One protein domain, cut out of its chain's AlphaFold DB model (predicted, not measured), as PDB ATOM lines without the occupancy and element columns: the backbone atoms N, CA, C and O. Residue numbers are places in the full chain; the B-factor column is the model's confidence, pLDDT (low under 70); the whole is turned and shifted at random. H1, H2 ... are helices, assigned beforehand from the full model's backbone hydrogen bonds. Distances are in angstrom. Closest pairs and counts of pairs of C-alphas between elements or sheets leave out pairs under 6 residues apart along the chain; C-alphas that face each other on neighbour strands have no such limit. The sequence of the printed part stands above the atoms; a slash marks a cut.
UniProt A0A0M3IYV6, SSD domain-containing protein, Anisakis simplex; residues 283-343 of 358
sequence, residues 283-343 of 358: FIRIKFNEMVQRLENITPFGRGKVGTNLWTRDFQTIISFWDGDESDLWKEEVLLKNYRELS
ATOM      1  N   PHE A 283     116.880 105.126  98.677       82.06
ATOM      2  CA  PHE A 283     116.988 106.456  98.076       82.06
ATOM      3  C   PHE A 283     115.745 107.327  98.330       82.06
ATOM      4  O   PHE A 283     115.866 108.517  98.615       82.06
ATOM      5  N   ILE A 284     114.548 106.732  98.283       78.38
ATOM      6  CA  ILE A 284     113.283 107.441  98.517       78.38
ATOM      7  C   ILE A 284     113.171 107.842  99.991       78.38
ATOM      8  O   ILE A 284     112.787 108.974 100.280       78.38
ATOM      9  N   ARG A 285     113.593 106.973 100.920       78.69
ATOM     10  CA  ARG A 285     113.629 107.281 102.363       78.69
ATOM     11  C   ARG A 285     114.546 108.461 102.678       78.69
ATOM     12  O   ARG A 285     114.154 109.357 103.421       78.69
ATOM     13  N   ILE A 286     115.739 108.492 102.081       82.06
ATOM     14  CA  ILE A 286     116.698 109.592 102.263       82.06
ATOM     15  C   ILE A 286     116.102 110.906 101.750       82.06
ATOM     16  O   ILE A 286     116.104 111.904 102.467       82.06
ATOM     17  N   LYS A 287     115.520 110.894 100.546       82.12
ATOM     18  CA  LYS A 287     114.911 112.083  99.939       82.12
ATOM     19  C   LYS A 287     113.683 112.580 100.711       82.12
ATOM     20  O   LYS A 287     113.485 113.786 100.844       82.12
ATOM     21  N   PHE A 288     112.873 111.667 101.247       81.69
ATOM     22  CA  PHE A 288     111.736 112.004 102.106       81.69
ATOM     23  C   PHE A 288     112.196 112.626 103.432       81.69
ATOM     24  O   PHE A 288     111.672 113.659 103.837       81.69
ATOM     25  N   ASN A 289     113.227 112.064 104.069       82.50
ATOM     26  CA  ASN A 289     113.809 112.633 105.285       82.50
ATOM     27  C   ASN A 289     114.424 114.017 105.046       82.50
ATOM     28  O   ASN A 289     114.259 114.904 105.879       82.50
ATOM     29  N   GLU A 290     115.067 114.232 103.897       85.19
ATOM     30  CA  GLU A 290     115.580 115.547 103.510       85.19
ATOM     31  C   GLU A 290     114.442 116.565 103.325       85.19
ATOM     32  O   GLU A 290     114.541 117.701 103.786       85.19
ATOM     33  N   MET A 291     113.330 116.159 102.704       82.81
ATOM     34  CA  MET A 291     112.138 117.002 102.565       82.81
ATOM     35  C   MET A 291     111.556 117.393 103.932       82.81
ATOM     36  O   MET A 291     111.286 118.571 104.161       82.81
ATOM     37  N   VAL A 292     111.401 116.435 104.852       82.19
ATOM     38  CA  VAL A 292     110.916 116.703 106.217       82.19
ATOM     39  C   VAL A 292     111.871 117.632 106.962       82.19
ATOM     40  O   VAL A 292     111.433 118.595 107.580       82.19
ATOM     41  N   GLN A 293     113.179 117.401 106.866       83.69
ATOM     42  CA  GLN A 293     114.174 118.250 107.520       83.69
ATOM     43  C   GLN A 293     114.144 119.688 106.982       83.69
ATOM     44  O   GLN A 293     114.339 120.640 107.736       83.69
ATOM     45  N   ARG A 294     113.875 119.865 105.682       81.88
ATOM     46  CA  ARG A 294     113.657 121.192 105.096       81.88
ATOM     47  C   ARG A 294     112.395 121.849 105.647       81.88
ATOM     48  O   ARG A 294     112.468 123.030 105.959       81.88
ATOM     49  N   LEU A 295     111.297 121.103 105.810       79.06
ATOM     50  CA  LEU A 295     110.051 121.594 106.421       79.06
ATOM     51  C   LEU A 295     110.253 122.016 107.886       79.06
ATOM     52  O   LEU A 295     109.789 123.075 108.300       79.06
ATOM     53  N   GLU A 296     110.995 121.226 108.660       81.25
ATOM     54  CA  GLU A 296     111.287 121.499 110.073       81.25
ATOM     55  C   GLU A 296     112.136 122.755 110.289       81.25
ATOM     56  O   GLU A 296     112.013 123.408 111.327       81.25
ATOM     57  N   ASN A 297     112.979 123.090 109.310       81.88
ATOM     58  CA  ASN A 297     113.932 124.197 109.369       81.88
ATOM     59  C   ASN A 297     113.480 125.436 108.579       81.88
ATOM     60  O   ASN A 297     114.293 126.329 108.328       81.88
ATOM     61  N   ILE A 298     112.203 125.519 108.187       79.25
ATOM     62  CA  ILE A 298     111.653 126.723 107.553       79.25
ATOM     63  C   ILE A 298     111.706 127.868 108.563       79.25
ATOM     64  O   ILE A 298     110.884 127.966 109.465       79.25
ATOM     65  N   THR A 299     112.669 128.767 108.431       68.12
ATOM     66  CA  THR A 299     112.744 129.976 109.258       68.12
ATOM     67  C   THR A 299     111.745 131.009 108.729       68.12
ATOM     68  O   THR A 299     111.673 131.193 107.514       68.12
ATOM     69  N   PRO A 300     110.966 131.703 109.585       60.28
ATOM     70  CA  PRO A 300     110.985 131.727 111.058       60.28
ATOM     71  C   PRO A 300     109.991 130.774 111.771       60.28
ATOM     72  O   PRO A 300     109.835 130.883 112.983       60.28
ATOM     73  N   PHE A 301     109.301 129.872 111.064       66.19
ATOM     74  CA  PHE A 301     108.104 129.173 111.578       66.19
ATOM     75  C   PHE A 301     108.301 127.691 111.956       66.19
ATOM     76  O   PHE A 301     107.431 127.089 112.582       66.19
ATOM     77  N   GLY A 302     109.428 127.088 111.587       66.56
ATOM     78  CA  GLY A 302     109.766 125.700 111.869       66.56
ATOM     79  C   GLY A 302     110.220 125.513 113.315       66.56
ATOM     80  O   GLY A 302     111.167 126.153 113.770       66.56
ATOM     81  N   ARG A 303     109.554 124.617 114.051       69.44
ATOM     82  CA  ARG A 303     109.875 124.291 115.456       69.44
ATOM     83  C   ARG A 303     110.924 123.171 115.586       69.44
ATOM     84  O   ARG A 303     111.162 122.664 116.683       69.44
ATOM     85  N   GLY A 304     111.560 122.785 114.479       75.44
ATOM     86  CA  GLY A 304     112.536 121.700 114.432       75.44
ATOM     87  C   GLY A 304     111.934 120.322 114.737       75.44
ATOM     88  O   GLY A 304     110.729 120.158 114.921       75.44
ATOM     89  N   LYS A 305     112.812 119.321 114.855       76.25
ATOM     90  CA  LYS A 305     112.464 117.902 115.045       76.25
ATOM     91  C   LYS A 305     111.542 117.614 116.241       76.25
ATOM     92  O   LYS A 305     110.794 116.645 116.215       76.25
ATOM     93  N   VAL A 306     111.599 118.440 117.290       72.81
ATOM     94  CA  VAL A 306     110.824 118.262 118.535       72.81
ATOM     95  C   VAL A 306     109.349 118.649 118.352       72.81
ATOM     96  O   VAL A 306     108.498 118.188 119.106       72.81
ATOM     97  N   GLY A 307     109.030 119.477 117.351       70.12
ATOM     98  CA  GLY A 307     107.666 119.939 117.076       70.12
ATOM     99  C   GLY A 307     106.901 119.133 116.023       70.12
ATOM    100  O   GLY A 307     105.763 119.486 115.729       70.12
ATOM    101  N   THR A 308     107.498 118.089 115.441       74.19
ATOM    102  CA  THR A 308     106.927 117.347 114.307       74.19
ATOM    103  C   THR A 308     106.670 115.897 114.687       74.19
ATOM    104  O   THR A 308     107.605 115.147 114.967       74.19
ATOM    105  N   ASN A 309     105.401 115.492 114.647       74.12
ATOM    106  CA  ASN A 309     105.009 114.100 114.824       74.12
ATOM    107  C   ASN A 309     105.030 113.389 113.459       74.12
ATOM    108  O   ASN A 309     104.359 113.829 112.526       74.12
ATOM    109  N   LEU A 310     105.844 112.338 113.313       77.00
ATOM    110  CA  LEU A 310     106.059 111.651 112.038       77.00
ATOM    111  C   LEU A 310     106.168 110.139 112.242       77.00
ATOM    112  O   LEU A 310     107.164 109.641 112.765       77.00
ATOM    113  N   TRP A 311     105.197 109.417 111.689       71.44
ATOM    114  CA  TRP A 311     105.064 107.971 111.859       71.44
ATOM    115  C   TRP A 311     106.275 107.159 111.366       71.44
ATOM    116  O   TRP A 311     106.566 106.107 111.926       71.44
ATOM    117  N   THR A 312     107.026 107.623 110.355       74.44
ATOM    118  CA  THR A 312     108.204 106.890 109.849       74.44
ATOM    119  C   THR A 312     109.355 106.846 110.856       74.44
ATOM    120  O   THR A 312     110.136 105.896 110.833       74.44
ATOM    121  N   ARG A 313     109.467 107.838 111.752       75.56
ATOM    122  CA  ARG A 313     110.483 107.873 112.821       75.56
ATOM    123  C   ARG A 313     110.122 106.935 113.956       75.56
ATOM    124  O   ARG A 313     110.990 106.210 114.439       75.56
ATOM    125  N   ASP A 314     108.852 106.927 114.340       72.31
ATOM    126  CA  ASP A 314     108.340 105.996 115.341       72.31
ATOM    127  C   ASP A 314     108.510 104.561 114.833       72.31
ATOM    128  O   ASP A 314     109.051 103.710 115.534       72.31
ATOM    129  N   PHE A 315     108.188 104.324 113.559       73.75
ATOM    130  CA  PHE A 315     108.386 103.035 112.903       73.75
ATOM    131  C   PHE A 315     109.867 102.624 112.816       73.75
ATOM    132  O   PHE A 315     110.194 101.489 113.144       73.75
ATOM    133  N   GLN A 316     110.790 103.532 112.461       72.50
ATOM    134  CA  GLN A 316     112.241 103.263 112.505       72.50
ATOM    135  C   GLN A 316     112.738 102.925 113.910       72.50
ATOM    136  O   GLN A 316     113.551 102.021 114.073       72.50
ATOM    137  N   THR A 317     112.240 103.637 114.920       71.81
ATOM    138  CA  THR A 317     112.607 103.396 116.318       71.81
ATOM    139  C   THR A 317     112.133 102.012 116.750       71.81
ATOM    140  O   THR A 317     112.908 101.258 117.326       71.81
ATOM    141  N   ILE A 318     110.905 101.624 116.395       69.81
ATOM    142  CA  ILE A 318     110.360 100.291 116.684       69.81
ATOM    143  C   ILE A 318     111.136  99.195 115.940       69.81
ATOM    144  O   ILE A 318     111.487  98.187 116.548       69.81
ATOM    145  N   ILE A 319     111.460  99.399 114.658       70.81
ATOM    146  CA  ILE A 319     112.254  98.440 113.872       70.81
ATOM    147  C   ILE A 319     113.672  98.300 114.423       70.81
ATOM    148  O   ILE A 319     114.198  97.199 114.415       70.81
ATOM    149  N   SER A 320     114.279  99.361 114.962       68.75
ATOM    150  CA  SER A 320     115.623  99.266 115.549       68.75
ATOM    151  C   SER A 320     115.700  98.350 116.780       68.75
ATOM    152  O   SER A 320     116.787  97.921 117.151       68.75
ATOM    153  N   PHE A 321     114.557  98.024 117.398       68.00
ATOM    154  CA  PHE A 321     114.463  97.015 118.458       68.00
ATOM    155  C   PHE A 321     114.264  95.585 117.926       68.00
ATOM    156  O   PHE A 321     114.302  94.637 118.709       68.00
ATOM    157  N   TRP A 322     114.023  95.414 116.625       66.62
ATOM    158  CA  TRP A 322     113.869  94.120 115.965       66.62
ATOM    159  C   TRP A 322     115.166  93.763 115.219       66.62
ATOM    160  O   TRP A 322     115.517  94.405 114.239       66.62
ATOM    161  N   ASP A 323     115.845  92.694 115.643       56.66
ATOM    162  CA  ASP A 323     117.124  92.193 115.087       56.66
ATOM    163  C   ASP A 323     117.007  91.538 113.677       56.66
ATOM    164  O   ASP A 323     117.731  90.598 113.346       56.66
ATOM    165  N   GLY A 324     116.064  91.975 112.833       62.34
ATOM    166  CA  GLY A 324     115.781  91.388 111.512       62.34
ATOM    167  C   GLY A 324     116.236  92.245 110.321       62.34
ATOM    168  O   GLY A 324     116.422  93.450 110.455       62.34
ATOM    169  N   ASP A 325     116.366  91.629 109.137       60.25
ATOM    170  CA  ASP A 325     116.748  92.310 107.887       60.25
ATOM    171  C   ASP A 325     115.816  93.498 107.577       60.25
ATOM    172  O   ASP A 325     114.660  93.342 107.171       60.25
ATOM    173  N   GLU A 326     116.345  94.713 107.739       61.69
ATOM    174  CA  GLU A 326     115.578  95.957 107.661       61.69
ATOM    175  C   GLU A 326     114.869  96.158 106.313       61.69
ATOM    176  O   GLU A 326     113.892  96.895 106.252       61.69
ATOM    177  N   SER A 327     115.331  95.558 105.211       61.09
ATOM    178  CA  SER A 327     114.814  95.845 103.864       61.09
ATOM    179  C   SER A 327     113.417  95.289 103.578       61.09
ATOM    180  O   SER A 327     112.690  95.879 102.779       61.09
ATOM    181  N   ASP A 328     113.021  94.186 104.218       64.19
ATOM    182  CA  ASP A 328     111.726  93.543 103.948       64.19
ATOM    183  C   ASP A 328     110.560  94.184 104.714       64.19
ATOM    184  O   ASP A 328     109.414  94.127 104.264       64.19
ATOM    185  N   LEU A 329     110.854  94.876 105.819       66.12
ATOM    186  CA  LEU A 329     109.861  95.502 106.702       66.12
ATOM    187  C   LEU A 329     109.231  96.781 106.121       66.12
ATOM    188  O   LEU A 329     108.184  97.221 106.593       66.12
ATOM    189  N   TRP A 330     109.843  97.371 105.088       67.44
ATOM    190  CA  TRP A 330     109.370  98.603 104.437       67.44
ATOM    191  C   TRP A 330     108.512  98.370 103.190       67.44
ATOM    192  O   TRP A 330     108.079  99.339 102.561       67.44
ATOM    193  N   LYS A 331     108.253  97.108 102.827       67.38
ATOM    194  CA  LYS A 331     107.324  96.760 101.744       67.38
ATOM    195  C   LYS A 331     105.900  97.148 102.129       67.38
ATOM    196  O   LYS A 331     105.471  96.901 103.251       67.38
ATOM    197  N   GLU A 332     105.163  97.717 101.181       61.25
ATOM    198  CA  GLU A 332     103.837  98.325 101.382       61.25
ATOM    199  C   GLU A 332     102.838  97.402 102.109       61.25
ATOM    200  O   GLU A 332     102.173  97.824 103.054       61.25
ATOM    201  N   GLU A 333     102.805  96.116 101.745       64.12
ATOM    202  CA  GLU A 333     101.915  95.110 102.349       64.12
ATOM    203  C   GLU A 333     102.287  94.762 103.803       64.12
ATOM    204  O   GLU A 333     101.412  94.604 104.656       64.12
ATOM    205  N   VAL A 334     103.587  94.669 104.103       65.56
ATOM    206  CA  VAL A 334     104.110  94.333 105.442       65.56
ATOM    207  C   VAL A 334     103.996  95.535 106.379       65.56
ATOM    208  O   VAL A 334     103.633  95.392 107.545       65.56
ATOM    209  N   LEU A 335     104.240  96.732 105.848       65.50
ATOM    210  CA  LEU A 335     104.174  97.991 106.577       65.50
ATOM    211  C   LEU A 335     102.749  98.280 107.067       65.50
ATOM    212  O   LEU A 335     102.561  98.590 108.241       65.50
ATOM    213  N   LEU A 336     101.735  98.093 106.214       62.28
ATOM    214  CA  LEU A 336     100.326  98.242 106.596       62.28
ATOM    215  C   LEU A 336      99.873  97.200 107.625       62.28
ATOM    216  O   LEU A 336      99.123  97.534 108.544       62.28
ATOM    217  N   LYS A 337     100.323  95.947 107.482       66.75
ATOM    218  CA  LYS A 337     100.009  94.873 108.432       66.75
ATOM    219  C   LYS A 337     100.559  95.190 109.826       66.75
ATOM    220  O   LYS A 337      99.798  95.180 110.789       66.75
ATOM    221  N   ASN A 338     101.838  95.549 109.914       64.88
ATOM    222  CA  ASN A 338     102.490  95.884 111.182       64.88
ATOM    223  C   ASN A 338     101.880  97.142 111.821       64.88
ATOM    224  O   ASN A 338     101.692  97.192 113.032       64.88
ATOM    225  N   TYR A 339     101.518  98.143 111.010       63.91
ATOM    226  CA  TYR A 339     100.878  99.366 111.500       63.91
ATOM    227  C   TYR A 339      99.487  99.100 112.103       63.91
ATOM    228  O   TYR A 339      99.160  99.644 113.156       63.91
ATOM    229  N   ARG A 340      98.691  98.216 111.480       62.12
ATOM    230  CA  ARG A 340      97.369  97.798 111.985       62.12
ATOM    231  C   ARG A 340      97.455  96.948 113.253       62.12
ATOM    232  O   ARG A 340      96.652  97.140 114.160       62.12
ATOM    233  N   GLU A 341      98.419  96.031 113.338       64.25
ATOM    234  CA  GLU A 341      98.612  95.182 114.526       64.25
ATOM    235  C   GLU A 341      99.055  95.989 115.763       64.25
ATOM    236  O   GLU A 341      98.706  95.636 116.888       64.25
ATOM    237  N   LEU A 342      99.748  97.118 115.570       61.22
ATOM    238  CA  LEU A 342     100.220  98.003 116.644       61.22
ATOM    239  C   LEU A 342      99.175  99.026 117.142       61.22
ATOM    240  O   LEU A 342      99.492  99.829 118.015       61.22
ATOM    241  N   SER A 343      97.928  98.982 116.646       53.44
ATOM    242  CA  SER A 343      96.815  99.853 117.086       53.44
ATOM    243  C   SER A 343      97.103 101.366 117.012       53.44
ATOM    244  O   SER A 343      96.596 102.139 117.823       53.44
TER     245      SER A 343
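What this domain is: This is residues 283 to 343 of the 358 residues of the protein "SSD domain-containing protein" of Anisakis simplex (UniProt A0A0M3IYV6). Three separate helices are strung on long loops in an open, loose arrangement in which no helix touches another. H1 runs toward a long loop, residues 297 to 310, which swings out to one end of the longest axis and folds back to H2; a second loop then turns at the other end of that axis and leads to H3. The printed part has 61 residues with three named helices in the order H1, H2, H3, no named strand, and the class all helix. It is loose, with a radius of gyration of the C-alphas of 13.7 A, and its C-alphas span 39 by 27 by 20 A.

How they stand to each other: Begin with the longest helix, H1, at residues 283 to 296. H1 is apart from H2, residues 311 to 320. H1 is also apart from H3, residues 332 to 341. H2 and H3 are apart, but only just, with their closest C-alphas 8.5 A from each other. In H1, H2 and H3, each pair of O i and N i+4 is within hydrogen-bond range.

Where its parts are: Find C-alpha 283 at (116.988, 106.456, 98.076); from there H1 runs 20.1 A to C-alpha 296. Look next at C-alpha 311, at (105.064, 107.971, 111.859), where H2 begins and runs 14.2 A to C-alpha 320. H3 runs 14.5 A from C-alpha 332 to C-alpha 341 at (98.612, 95.182, 114.526).

The domain as a whole: The two C-alphas farthest apart are those of Pro 300 and Gly 324, at 40.6 A. The printed part has no cut. Both links, H1 to H2 with 14 residues and H2 to H3 with 11, are long. Residues 320 to 325, of which 320 belongs to H2, stand free. Mean pLDDT of the printed part is 71.0; look for values under 70 at residues 299 to 303, 318 and 320 to 343.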